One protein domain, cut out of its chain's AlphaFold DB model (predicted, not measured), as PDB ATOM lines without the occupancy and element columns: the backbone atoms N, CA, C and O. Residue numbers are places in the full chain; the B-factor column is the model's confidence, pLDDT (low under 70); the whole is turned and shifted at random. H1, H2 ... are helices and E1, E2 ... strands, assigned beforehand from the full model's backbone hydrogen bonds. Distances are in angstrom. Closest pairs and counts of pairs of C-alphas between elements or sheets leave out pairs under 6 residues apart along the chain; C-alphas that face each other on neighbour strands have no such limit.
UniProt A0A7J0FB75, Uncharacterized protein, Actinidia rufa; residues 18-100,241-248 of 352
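AT A GLANCE: This is residues 18 to 100 and 241 to 248 of the 352 residues of an uncharacterized protein of Actinidia rufa (UniProt A0A7J0FB75). A strongly twisted sheet of four strands, E1, E6, E3 and E2, makes the main part of the body, and E3 runs on at 83 degrees into E4 of a separate two-stranded hairpin, E4 and E5. After that hairpin an arm sticks out, residues 81 to 100, with the short helix H1 near its end. The printed part has 91 residues with one named helix and six named strands, along the chain E1 E2 E3 E4 E5 H1 E6; the larger sheet is mixed in direction, the smaller antiparallel. The class is mixed, helices and strands, with under half of the residues in named elements. The whole is only just compact, close to loose, with a radius of gyration of the C-alphas of 14.3 A and spans of 38 by 35 by 25 A.

HOW THE PARTS SIT: The edge strand E1, residues 28 to 31, is parallel to its neighbour E6, residues 242 to 247, at 45 degrees; N 29 and O 242 are 2.7 A apart. E2, residues 41 to 48, is the other edge strand and bends by 66 degrees at residue 44. It forms a hairpin with E3, residues 54 to 60, antiparallel at 157 degrees, with N 47 and O 55 at 2.9 A. E6 and E3 are antiparallel at 115 degrees, with N 245 and O 59 at 2.9 A. E4, residues 63 to 66, and E5, residues 72 to 75, form a hairpin, antiparallel at 156 degrees, with N 65 and O 73 at 2.8 A. The closest C-alphas of E5 and E6, those of Leu 75 and Cys 243, are 6.8 A apart. H1, residues 91 to 99, is not on the larger sheet and is apart from E4. In H1, 3 of 5 O i to N i+4 pairs are within hydrogen-bond range.

IN THESE COORDINATES: E1 begins at C-alpha 28, (116.230, -72.769, 53.775). From first to last C-alpha E1 is 9.5 A long, E2 20.1 A, E3 16.3 A, E4 9.9 A and E5 9.8 A. H1 measures 13.2 A and begins at C-alpha 91, (127.855, -83.795, 64.024). E6 measures 16.4 A and ends at C-alpha 247, (112.427, -67.608, 40.536).

THE WHOLE: The two C-alphas farthest apart, those of Ala 97 and Phe 248, are 39.0 A apart. Residues 101 to 240 are not printed, and C-alphas 100 and 241 are 19.1 A apart across the cut. The link from E5 to H1, 15 residues, is long. The mean pLDDT of the printed part is 73.1; residues 76 to 100, 241 to 244 and 246 to 248 are under 70, and the mean for H1 is 37.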
ATOM      1  N   LEU A  18     113.849 -54.203  50.350       71.06
ATOM      2  CA  LEU A  18     113.881 -55.644  50.586       71.06
ATOM      3  C   LEU A  18     113.381 -55.961  51.999       71.06
ATOM      4  O   LEU A  18     114.123 -55.838  52.978       71.06
ATOM      5  N   ASP A  19     112.118 -56.364  52.099       82.50
ATOM      6  CA  ASP A  19     111.535 -56.858  53.339       82.50
ATOM      7  C   ASP A  19     111.854 -58.350  53.498       82.50
ATOM      8  O   ASP A  19     111.532 -59.185  52.649       82.50
ATOM      9  N   TRP A  20     112.496 -58.693  54.614       83.00
ATOM     10  CA  TRP A  20     112.830 -60.069  54.967       83.00
ATOM     11  C   TRP A  20     111.764 -60.656  55.890       83.00
ATOM     12  O   TRP A  20     111.383 -60.040  56.886       83.00
ATOM     13  N   VAL A  21     111.316 -61.874  55.586       88.06
ATOM     14  CA  VAL A  21     110.397 -62.634  56.442       88.06
ATOM     15  C   VAL A  21     111.204 -63.633  57.262       88.06
ATOM     16  O   VAL A  21     111.901 -64.481  56.707       88.06
ATOM     17  N   LEU A  22     111.104 -63.536  58.589       87.88
ATOM     18  CA  LEU A  22     111.701 -64.506  59.500       87.88
ATOM     19  C   LEU A  22     110.739 -65.685  59.688       87.88
ATOM     20  O   LEU A  22     109.671 -65.526  60.274       87.88
ATOM     21  N   ASP A  23     111.136 -66.861  59.208       88.12
ATOM     22  CA  ASP A  23     110.408 -68.116  59.399       88.12
ATOM     23  C   ASP A  23     111.287 -69.101  60.178       88.12
ATOM     24  O   ASP A  23     112.254 -69.650  59.644       88.12
ATOM     25  N   SER A  24     110.957 -69.315  61.455       88.38
ATOM     26  CA  SER A  24     111.699 -70.211  62.352       88.38
ATOM     27  C   SER A  24     111.603 -71.684  61.957       88.38
ATOM     28  O   SER A  24     112.416 -72.485  62.414       88.38
ATOM     29  N   ASN A  25     110.610 -72.050  61.142       88.38
ATOM     30  CA  ASN A  25     110.407 -73.421  60.682       88.38
ATOM     31  C   ASN A  25     110.996 -73.659  59.288       88.38
ATOM     32  O   ASN A  25     110.865 -74.764  58.754       88.38
ATOM     33  N   SER A  26     111.627 -72.650  58.685       85.62
ATOM     34  CA  SER A  26     112.274 -72.839  57.397       85.62
ATOM     35  C   SER A  26     113.599 -73.584  57.551       85.62
ATOM     36  O   SER A  26     114.427 -73.234  58.388       85.62
ATOM     37  N   ALA A  27     113.818 -74.581  56.693       87.94
ATOM     38  CA  ALA A  27     115.116 -75.239  56.525       87.94
ATOM     39  C   ALA A  27     116.052 -74.465  55.572       87.94
ATOM     40  O   ALA A  27     117.255 -74.717  55.518       87.94
ATOM     41  N   TYR A  28     115.500 -73.525  54.792       88.88
ATOM     42  CA  TYR A  28     116.230 -72.769  53.775       88.88
ATOM     43  C   TYR A  28     115.808 -71.296  53.788       88.88
ATOM     44  O   TYR A  28     114.628 -70.955  53.743       88.88
ATOM     45  N   HIS A  29     116.769 -70.391  53.788       89.75
ATOM     46  CA  HIS A  29     116.538 -68.995  53.459       89.75
ATOM     47  C   HIS A  29     116.354 -68.863  51.950       89.75
ATOM     48  O   HIS A  29     117.227 -69.221  51.164       89.75
ATOM     49  N   LEU A  30     115.206 -68.341  51.537       91.75
ATOM     50  CA  LEU A  30     114.949 -68.040  50.139       91.75
ATOM     51  C   LEU A  30     115.158 -66.550  49.918       91.75
ATOM     52  O   LEU A  30     114.612 -65.726  50.649       91.75
ATOM     53  N   CYS A  31     115.938 -66.215  48.904       91.31
ATOM     54  CA  CYS A  31     116.089 -64.852  48.438       91.31
ATOM     55  C   CYS A  31     115.558 -64.752  47.007       91.31
ATOM     56  O   CYS A  31     115.629 -65.719  46.250       91.31
ATOM     57  N   ARG A  32     114.993 -63.601  46.640       89.94
ATOM     58  CA  ARG A  32     114.491 -63.334  45.285       89.94
ATOM     59  C   ARG A  32     115.483 -62.540  44.438       89.94
ATOM     60  O   ARG A  32     115.484 -62.695  43.217       89.94
ATOM     61  N   ASP A  33     116.341 -61.753  45.081       90.38
ATOM     62  CA  ASP A  33     117.273 -60.870  44.397       90.38
ATOM     63  C   ASP A  33     118.676 -61.448  44.390       90.38
ATOM     64  O   ASP A  33     119.253 -61.804  45.411       90.38
ATOM     65  N   ARG A  34     119.251 -61.538  43.195       92.31
ATOM     66  CA  ARG A  34     120.616 -62.031  43.012       92.31
ATOM     67  C   ARG A  34     121.658 -61.071  43.588       92.31
ATOM     68  O   ARG A  34     122.735 -61.507  43.971       92.31
ATOM     69  N   GLU A  35     121.349 -59.780  43.624       91.44
ATOM     70  CA  GLU A  35     122.304 -58.721  43.965       91.44
ATOM     71  C   GLU A  35     122.685 -58.698  45.450       91.44
ATOM     72  O   GLU A  35     123.730 -58.157  45.797       91.44
ATOM     73  N   VAL A  36     121.898 -59.332  46.329       89.19
ATOM     74  CA  VAL A  36     122.230 -59.409  47.766       89.19
ATOM     75  C   VAL A  36     123.255 -60.493  48.101       89.19
ATOM     76  O   VAL A  36     123.708 -60.598  49.243       89.19
ATOM     77  N   PHE A  37     123.601 -61.337  47.131       92.75
ATOM     78  CA  PHE A  37     124.562 -62.410  47.324       92.75
ATOM     79  C   PHE A  37     125.989 -61.866  47.205       92.75
ATOM     80  O   PHE A  37     126.371 -61.321  46.171       92.75
ATOM     81  N   SER A  38     126.803 -62.068  48.242       92.81
ATOM     82  CA  SER A  38     128.241 -61.770  48.203       92.81
ATOM     83  C   SER A  38     129.018 -62.829  47.422       92.81
ATOM     84  O   SER A  38     130.028 -62.529  46.786       92.81
ATOM     85  N   THR A  39     128.515 -64.063  47.413       94.06
ATOM     86  CA  THR A  39     128.959 -65.124  46.512       94.06
ATOM     87  C   THR A  39     127.737 -65.666  45.791       94.06
ATOM     88  O   THR A  39     126.735 -65.972  46.424       94.06
ATOM     89  N   TYR A  40     127.783 -65.762  44.464       95.25
ATOM     90  CA  TYR A  40     126.676 -66.315  43.688       95.25
ATOM     91  C   TYR A  40     127.191 -67.329  42.677       95.25
ATOM     92  O   TYR A  40     127.985 -66.993  41.797       95.25
ATOM     93  N   ALA A  41     126.673 -68.549  42.765       95.75
ATOM     94  CA  ALA A  41     126.857 -69.589  41.768       95.75
ATOM     95  C   ALA A  41     125.495 -69.987  41.194       95.75
ATOM     96  O   ALA A  41     124.543 -70.246  41.933       95.75
ATOM     97  N   THR A  42     125.394 -70.055  39.867       95.81
ATOM     98  CA  THR A  42     124.207 -70.613  39.209       95.81
ATOM     99  C   THR A  42     124.092 -72.094  39.536       95.81
ATOM    100  O   THR A  42     125.059 -72.842  39.386       95.81
ATOM    101  N   CYS A  43     122.906 -72.527  39.931       94.12
ATOM    102  CA  CYS A  43     122.572 -73.933  40.097       94.12
ATOM    103  C   CYS A  43     121.132 -74.147  39.638       94.12
ATOM    104  O   CYS A  43     120.326 -73.218  39.646       94.12
ATOM    105  N   GLU A  44     120.807 -75.365  39.227       94.00
ATOM    106  CA  GLU A  44     119.431 -75.737  38.927       94.00
ATOM    107  C   GLU A  44     118.936 -76.696  39.998       94.00
ATOM    108  O   GLU A  44     119.581 -77.698  40.304       94.00
ATOM    109  N   GLY A  45     117.790 -76.373  40.585       93.62
ATOM    110  CA  GLY A  45     117.181 -77.199  41.613       93.62
ATOM    111  C   GLY A  45     115.718 -76.853  41.838       93.62
ATOM    112  O   GLY A  45     115.170 -75.926  41.235       93.62
ATOM    113  N   LEU A  46     115.086 -77.609  42.726       94.06
ATOM    114  CA  LEU A  46     113.725 -77.368  43.186       94.06
ATOM    115  C   LEU A  46     113.725 -77.346  44.713       94.06
ATOM    116  O   LEU A  46     114.283 -78.244  45.340       94.06
ATOM    117  N   VAL A  47     113.083 -76.339  45.299       92.19
ATOM    118  CA  VAL A  47     112.800 -76.290  46.738       92.19
ATOM    119  C   VAL A  47     111.308 -76.478  46.941       92.19
ATOM    120  O   VAL A  47     110.494 -75.789  46.325       92.19
ATOM    121  N   TRP A  48     110.961 -77.426  47.807       91.31
ATOM    122  CA  TRP A  48     109.586 -77.699  48.196       91.31
ATOM    123  C   TRP A  48     109.186 -76.809  49.364       91.31
ATOM    124  O   TRP A  48     109.864 -76.754  50.388       91.31
ATOM    125  N   MET A  49     108.065 -76.126  49.195       89.44
ATOM    126  CA  MET A  49     107.447 -75.287  50.209       89.44
ATOM    127  C   MET A  49     106.447 -76.108  51.031       89.44
ATOM    128  O   MET A  49     105.915 -77.121  50.573       89.44
ATOM    129  N   THR A  50     106.110 -75.628  52.227       89.19
ATOM    130  CA  THR A  50     105.129 -76.267  53.128       89.19
ATOM    131  C   THR A  50     103.723 -76.397  52.536       89.19
ATOM    132  O   THR A  50     102.960 -77.264  52.950       89.19
ATOM    133  N   ASN A  51     103.373 -75.587  51.535       90.31
ATOM    134  CA  ASN A  51     102.109 -75.680  50.797       90.31
ATOM    135  C   ASN A  51     102.134 -76.725  49.655       90.31
ATOM    136  O   ASN A  51     101.271 -76.681  48.781       90.31
ATOM    137  N   ASN A  52     103.119 -77.632  49.636       90.69
ATOM    138  CA  ASN A  52     103.356 -78.622  48.578       90.69
ATOM    139  C   ASN A  52     103.605 -78.029  47.179       90.69
ATOM    140  O   ASN A  52     103.501 -78.742  46.181       90.69
ATOM    141  N   THR A  53     103.950 -76.742  47.080       94.00
ATOM    142  CA  THR A  53     104.427 -76.158  45.821       94.00
ATOM    143  C   THR A  53     105.942 -76.288  45.724       94.00
ATOM    144  O   THR A  53     106.649 -76.211  46.730       94.00
ATOM    145  N   ALA A  54     106.447 -76.505  44.511       92.94
ATOM    146  CA  ALA A  54     107.876 -76.529  44.233       92.94
ATOM    147  C   ALA A  54     108.276 -75.234  43.523       92.94
ATOM    148  O   ALA A  54     107.665 -74.861  42.521       92.94
ATOM    149  N   ASN A  55     109.318 -74.571  44.018       93.38
ATOM    150  CA  ASN A  55     109.900 -73.394  43.385       93.38
ATOM    151  C   ASN A  55     111.231 -73.745  42.728       93.38
ATOM    152  O   ASN A  55     112.058 -74.448  43.314       93.38
ATOM    153  N   ARG A  56     111.455 -73.219  41.519       94.44
ATOM    154  CA  ARG A  56     112.733 -73.373  40.823       94.44
ATOM    155  C   ARG A  56     113.797 -72.510  41.479       94.44
ATOM    156  O   ARG A  56     113.646 -71.293  41.608       94.44
ATOM    157  N   VAL A  57     114.890 -73.168  41.824       95.50
ATOM    158  CA  VAL A  57     116.141 -72.562  42.250       95.50
ATOM    159  C   VAL A  57     116.998 -72.309  41.023       95.50
ATOM    160  O   VAL A  57     117.145 -73.199  40.181       95.50
ATOM    161  N   ILE A  58     117.539 -71.098  40.927       96.31
ATOM    162  CA  ILE A  58     118.410 -70.673  39.817       96.31
ATOM    163  C   ILE A  58     119.843 -70.352  40.266       96.31
ATOM    164  O   ILE A  58     120.723 -70.104  39.437       96.31
ATOM    165  N   GLY A  59     120.086 -70.352  41.575       95.56
ATOM    166  CA  GLY A  59     121.396 -70.097  42.143       95.56
ATOM    167  C   GLY A  59     121.435 -70.241  43.652       95.56
ATOM    168  O   GLY A  59     120.405 -70.303  44.328       95.56
ATOM    169  N   LYS A  60     122.658 -70.291  44.163       95.38
ATOM    170  CA  LYS A  60     122.975 -70.406  45.581       95.38
ATOM    171  C   LYS A  60     124.186 -69.546  45.916       95.38
ATOM    172  O   LYS A  60     124.974 -69.202  45.029       95.38
ATOM    173  N   GLY A  61     124.326 -69.240  47.195       95.06
ATOM    174  CA  GLY A  61     125.541 -68.663  47.735       95.06
ATOM    175  C   GLY A  61     125.306 -67.922  49.039       95.06
ATOM    176  O   GLY A  61     124.290 -68.115  49.706       95.06
ATOM    177  N   THR A  62     126.266 -67.087  49.404       93.25
ATOM    178  CA  THR A  62     126.312 -66.421  50.703       93.25
ATOM    179  C   THR A  62     125.615 -65.071  50.629       93.25
ATOM    180  O   THR A  62     125.893 -64.276  49.732       93.25
ATOM    181  N   VAL A  63     124.745 -64.784  51.597       91.50
ATOM    182  CA  VAL A  63     124.074 -63.482  51.726       91.50
ATOM    183  C   VAL A  63     124.612 -62.757  52.954       91.50
ATOM    184  O   VAL A  63     124.797 -63.359  54.019       91.50
ATOM    185  N   TRP A  64     124.874 -61.460  52.804       87.56
ATOM    186  CA  TRP A  64     125.255 -60.578  53.904       87.56
ATOM    187  C   TRP A  64     124.070 -59.724  54.325       87.56
ATOM    188  O   TRP A  64     123.497 -58.981  53.530       87.56
ATOM    189  N   PHE A  65     123.718 -59.823  55.598       84.06
ATOM    190  CA  PHE A  65     122.650 -59.052  56.207       84.06
ATOM    191  C   PHE A  65     123.258 -57.937  57.027       84.06
ATOM    192  O   PHE A  65     123.983 -58.198  57.986       84.06
ATOM    193  N   HIS A  66     122.921 -56.700  56.687       82.62
ATOM    194  CA  HIS A  66     123.157 -55.575  57.573       82.62
ATOM    195  C   HIS A  66     121.949 -55.412  58.483       82.62
ATOM    196  O   HIS A  66     120.862 -55.018  58.057       82.62
ATOM    197  N   MET A  67     122.145 -55.753  59.750       81.75
ATOM    198  CA  MET A  67     121.145 -55.553  60.784       81.75
ATOM    199  C   MET A  67     121.079 -54.065  61.152       81.75
ATOM    200  O   MET A  67     122.048 -53.318  61.010       81.75
ATOM    201  N   THR A  68     119.937 -53.621  61.672       81.00
ATOM    202  CA  THR A  68     119.710 -52.225  62.093       81.00
ATOM    203  C   THR A  68     120.635 -51.752  63.214       81.00
ATOM    204  O   THR A  68     120.786 -50.553  63.411       81.00
ATOM    205  N   ASN A  69     121.266 -52.678  63.935       85.25
ATOM    206  CA  ASN A  69     122.264 -52.406  64.969       85.25
ATOM    207  C   ASN A  69     123.703 -52.353  64.419       85.25
ATOM    208  O   ASN A  69     124.642 -52.605  65.171       85.25
ATOM    209  N   GLU A  70     123.862 -52.100  63.115       82.38
ATOM    210  CA  GLU A  70     125.146 -52.013  62.401       82.38
ATOM    211  C   GLU A  70     125.971 -53.311  62.401       82.38
ATOM    212  O   GLU A  70     127.110 -53.334  61.934       82.38
ATOM    213  N   ARG A  71     125.408 -54.430  62.879       80.50
ATOM    214  CA  ARG A  71     126.071 -55.734  62.803       80.50
ATOM    215  C   ARG A  71     125.808 -56.375  61.450       80.50
ATOM    216  O   ARG A  71     124.666 -56.465  61.000       80.50
ATOM    217  N   SER A  72     126.870 -56.878  60.839       79.88
ATOM    218  CA  SER A  72     126.774 -57.724  59.656       79.88
ATOM    219  C   SER A  72     126.654 -59.181  60.086       79.88
ATOM    220  O   SER A  72     127.480 -59.668  60.859       79.88
ATOM    221  N   MET A  73     125.643 -59.881  59.588       80.56
ATOM    222  CA  MET A  73     125.542 -61.332  59.704       80.56
ATOM    223  C   MET A  73     125.731 -61.968  58.335       80.56
ATOM    224  O   MET A  73     125.126 -61.550  57.351       80.56
ATOM    225  N   THR A  74     126.561 -63.001  58.289       80.19
ATOM    226  CA  THR A  74     126.769 -63.809  57.091       80.19
ATOM    227  C   THR A  74     125.964 -65.087  57.234       80.19
ATOM    228  O   THR A  74     126.229 -65.879  58.139       80.19
ATOM    229  N   LEU A  75     125.007 -65.311  56.337       78.44
ATOM    230  CA  LEU A  75     124.376 -66.620  56.204       78.44
ATOM    231  C   LEU A  75     125.213 -67.446  55.230       78.44
ATOM    232  O   LEU A  75     125.178 -67.224  54.020       78.44
ATOM    233  N   ILE A  76     126.028 -68.338  55.796       67.31
ATOM    234  CA  ILE A  76     126.966 -69.180  55.050       67.31
ATOM    235  C   ILE A  76     126.218 -70.371  54.450       67.31
ATOM    236  O   ILE A  76     125.411 -71.030  55.107       67.31
ATOM    237  N   GLU A  77     126.521 -70.654  53.189       63.72
ATOM    238  CA  GLU A  77     126.111 -71.869  52.503       63.72
ATOM    239  C   GLU A  77     126.754 -73.107  53.154       63.72
ATOM    240  O   GLU A  77     127.974 -73.245  53.160       63.72
ATOM    241  N   TRP A  78     125.942 -74.037  53.663       42.41
ATOM    242  CA  TRP A  78     126.409 -75.388  53.991       42.41
ATOM    243  C   TRP A  78     126.230 -76.312  52.771       42.41
ATOM    244  O   TRP A  78     125.342 -76.116  51.938       42.41
ATOM    245  N   TYR A  79     127.107 -77.297  52.600       42.44
ATOM    246  CA  TYR A  79     127.158 -78.112  51.384       42.44
ATOM    247  C   TYR A  79     126.025 -79.151  51.328       42.44
ATOM    248  O   TYR A  79     125.848 -79.944  52.245       42.44
ATOM    249  N   LEU A  80     125.317 -79.205  50.192       44.53
ATOM    250  CA  LEU A  80     124.390 -80.283  49.797       44.53
ATOM    251  C   LEU A  80     125.110 -81.585  49.370       44.53
ATOM    252  O   LEU A  80     124.480 -82.474  48.806       44.53
ATOM    253  N   GLU A  81     126.422 -81.706  49.591       42.09
ATOM    254  CA  GLU A  81     127.212 -82.853  49.110       42.09
ATOM    255  C   GLU A  81     126.967 -84.149  49.895       42.09
ATOM    256  O   GLU A  81     127.282 -85.224  49.393       42.09
ATOM    257  N   ASP A  82     126.344 -84.074  51.073       46.06
ATOM    258  CA  ASP A  82     125.919 -85.254  51.823       46.06
ATOM    259  C   ASP A  82     124.384 -85.326  51.880       46.06
ATOM    260  O   ASP A  82     123.785 -84.746  52.781       46.06
ATOM    261  N   PRO A  83     123.700 -86.025  50.958       49.03
ATOM    262  CA  PRO A  83     122.245 -86.188  50.992       49.03
ATOM    263  C   PRO A  83     121.718 -86.882  52.261       49.03
ATOM    264  O   PRO A  83     120.504 -87.025  52.394       49.03
ATOM    265  N   GLU A  84     122.572 -87.301  53.201       44.88
ATOM    266  CA  GLU A  84     122.181 -87.823  54.511       44.88
ATOM    267  C   GLU A  84     122.400 -86.835  55.673       44.88
ATOM    268  O   GLU A  84     122.108 -87.184  56.818       44.88
ATOM    269  N   TRP A  85     122.839 -85.594  55.428       45.72
ATOM    270  CA  TRP A  85     123.175 -84.636  56.496       45.72
ATOM    271  C   TRP A  85     122.017 -84.376  57.477       45.72
ATOM    272  O   TRP A  85     122.226 -84.307  58.688       45.72
ATOM    273  N   TYR A  86     120.776 -84.340  56.984       41.81
ATOM    274  CA  TYR A  86     119.574 -84.167  57.808       41.81
ATOM    275  C   TYR A  86     119.295 -85.353  58.752       41.81
ATOM    276  O   TYR A  86     118.440 -85.251  59.632       41.81
ATOM    277  N   LYS A  87     119.992 -86.485  58.585       39.03
ATOM    278  CA  LYS A  87     119.898 -87.671  59.451       39.03
ATOM    279  C   LYS A  87     120.922 -87.662  60.592       39.03
ATOM    280  O   LYS A  87     120.828 -88.499  61.486       39.03
ATOM    281  N   SER A  88     121.883 -86.736  60.591       39.34
ATOM    282  CA  SER A  88     122.967 -86.672  61.575       39.34
ATOM    283  C   SER A  88     122.824 -85.452  62.484       39.34
ATOM    284  O   SER A  88     123.518 -84.448  62.346       39.34
ATOM    285  N   THR A  89     121.953 -85.548  63.487       39.62
ATOM    286  CA  THR A  89     121.897 -84.571  64.592       39.62
ATOM    287  C   THR A  89     123.161 -84.589  65.470       39.62
ATOM    288  O   THR A  89     123.333 -83.712  66.310       39.62
ATOM    289  N   GLY A  90     124.056 -85.574  65.292       36.78
ATOM    290  CA  GLY A  90     125.255 -85.771  66.116       36.78
ATOM    291  C   GLY A  90     126.453 -84.888  65.748       36.78
ATOM    292  O   GLY A  90     127.149 -84.424  66.645       36.78
ATOM    293  N   ARG A  91     126.680 -84.589  64.460       40.12
ATOM    294  CA  ARG A  91     127.855 -83.795  64.024       40.12
ATOM    295  C   ARG A  91     127.768 -82.302  64.350       40.12
ATOM    296  O   ARG A  91     128.784 -81.616  64.356       40.12
ATOM    297  N   TYR A  92     126.570 -81.798  64.643       33.50
ATOM    298  CA  TYR A  92     126.348 -80.391  64.984       33.50
ATOM    299  C   TYR A  92     127.066 -79.987  66.287       33.50
ATOM    300  O   TYR A  92     127.584 -78.878  66.395       33.50
ATOM    301  N   PHE A  93     127.172 -80.901  67.257       33.94
ATOM    302  CA  PHE A  93     127.819 -80.621  68.543       33.94
ATOM    303  C   PHE A  93     129.353 -80.570  68.472       33.94
ATOM    304  O   PHE A  93     129.958 -79.807  69.221       33.94
ATOM    305  N   GLU A  94     129.988 -81.326  67.570       37.00
ATOM    306  CA  GLU A  94     131.456 -81.344  67.433       37.00
ATOM    307  C   GLU A  94     131.989 -80.055  66.786       37.00
ATOM    308  O   GLU A  94     132.970 -79.486  67.258       37.00
ATOM    309  N   ILE A  95     131.300 -79.517  65.772       37.09
ATOM    310  CA  ILE A  95     131.760 -78.325  65.036       37.09
ATOM    311  C   ILE A  95     131.549 -77.037  65.850       37.09
ATOM    312  O   ILE A  95     132.392 -76.138  65.831       37.09
ATOM    313  N   CYS A  96     130.464 -76.936  66.627       34.47
ATOM    314  CA  CYS A  96     130.257 -75.793  67.524       34.47
ATOM    315  C   CYS A  96     131.319 -75.707  68.637       34.47
ATOM    316  O   CYS A  96     131.609 -74.606  69.105       34.47
ATOM    317  N   ALA A  97     131.927 -76.833  69.029       39.12
ATOM    318  CA  ALA A  97     133.027 -76.860  69.992       39.12
ATOM    319  C   ALA A  97     134.367 -76.396  69.382       39.12
ATOM    320  O   ALA A  97     135.169 -75.779  70.079       39.12
ATOM    321  N   GLU A  98     134.597 -76.623  68.084       39.19
ATOM    322  CA  GLU A  98     135.808 -76.165  67.382       39.19
ATOM    323  C   GLU A  98     135.799 -74.655  67.084       39.19
ATOM    324  O   GLU A  98     136.853 -74.019  67.070       39.19
ATOM    325  N   VAL A  99     134.620 -74.055  66.882       38.28
ATOM    326  CA  VAL A  99     134.476 -72.627  66.525       38.28
ATOM    327  C   VAL A  99     134.416 -71.704  67.758       38.28
ATOM    328  O   VAL A  99     134.625 -70.498  67.634       38.28
ATOM    329  N   CYS A 100     134.172 -72.235  68.962       34.03
ATOM    330  CA  CYS A 100     134.091 -71.463  70.212       34.03
ATOM    331  C   CYS A 100     134.741 -72.212  71.398       34.03
ATOM    332  O   CYS A 100     134.027 -72.806  72.209       34.03
ATOM    333  N   ASN A 241     120.970 -72.446  58.481       47.31
ATOM    334  CA  ASN A 241     120.111 -72.609  57.313       47.31
ATOM    335  C   ASN A 241     120.762 -71.963  56.078       47.31
ATOM    336  O   ASN A 241     121.464 -70.955  56.170       47.31
ATOM    337  N   HIS A 242     120.538 -72.559  54.908       49.09
ATOM    338  CA  HIS A 242     121.198 -72.198  53.644       49.09
ATOM    339  C   HIS A 242     120.469 -71.066  52.914       49.09
ATOM    340  O   HIS A 242     119.250 -71.012  52.997       49.09
ATOM    341  N   CYS A 243     121.159 -70.235  52.122       58.97
ATOM    342  CA  CYS A 243     120.519 -69.243  51.243       58.97
ATOM    343  C   CYS A 243     120.388 -69.734  49.792       58.97
ATOM    344  O   CYS A 243     121.355 -70.203  49.189       58.97
ATOM    345  N   VAL A 244     119.196 -69.594  49.212       69.75
ATOM    346  CA  VAL A 244     118.858 -70.091  47.874       69.75
ATOM    347  C   VAL A 244     118.073 -69.038  47.092       69.75
ATOM    348  O   VAL A 244     117.113 -68.471  47.609       69.75
ATOM    349  N   LEU A 245     118.458 -68.787  45.838       70.62
ATOM    350  CA  LEU A 245     117.759 -67.851  44.956       70.62
ATOM    351  C   LEU A 245     116.623 -68.558  44.210       70.62
ATOM    352  O   LEU A 245     116.879 -69.475  43.418       70.62
ATOM    353  N   THR A 246     115.383 -68.113  44.406       52.22
ATOM    354  CA  THR A 246     114.212 -68.675  43.717       52.22
ATOM    355  C   THR A 246     113.664 -67.737  42.654       52.22
ATOM    356  O   THR A 246     113.608 -66.519  42.816       52.22
ATOM    357  N   LYS A 247     113.209 -68.323  41.544       43.16
ATOM    358  CA  LYS A 247     112.427 -67.608  40.536       43.16
ATOM    359  C   LYS A 247     110.959 -67.978  40.703       43.16
ATOM    360  O   LYS A 247     110.578 -69.117  40.444       43.16
ATOM    361  N   PHE A 248     110.132 -67.012  41.091       37.25
ATOM    362  CA  PHE A 248     108.682 -67.180  41.102       37.25
ATOM    363  C   PHE A 248     108.141 -67.021  39.677       37.25
ATOM    364  O   PHE A 248     108.279 -65.961  39.067       37.25
TER     365      PHE A 248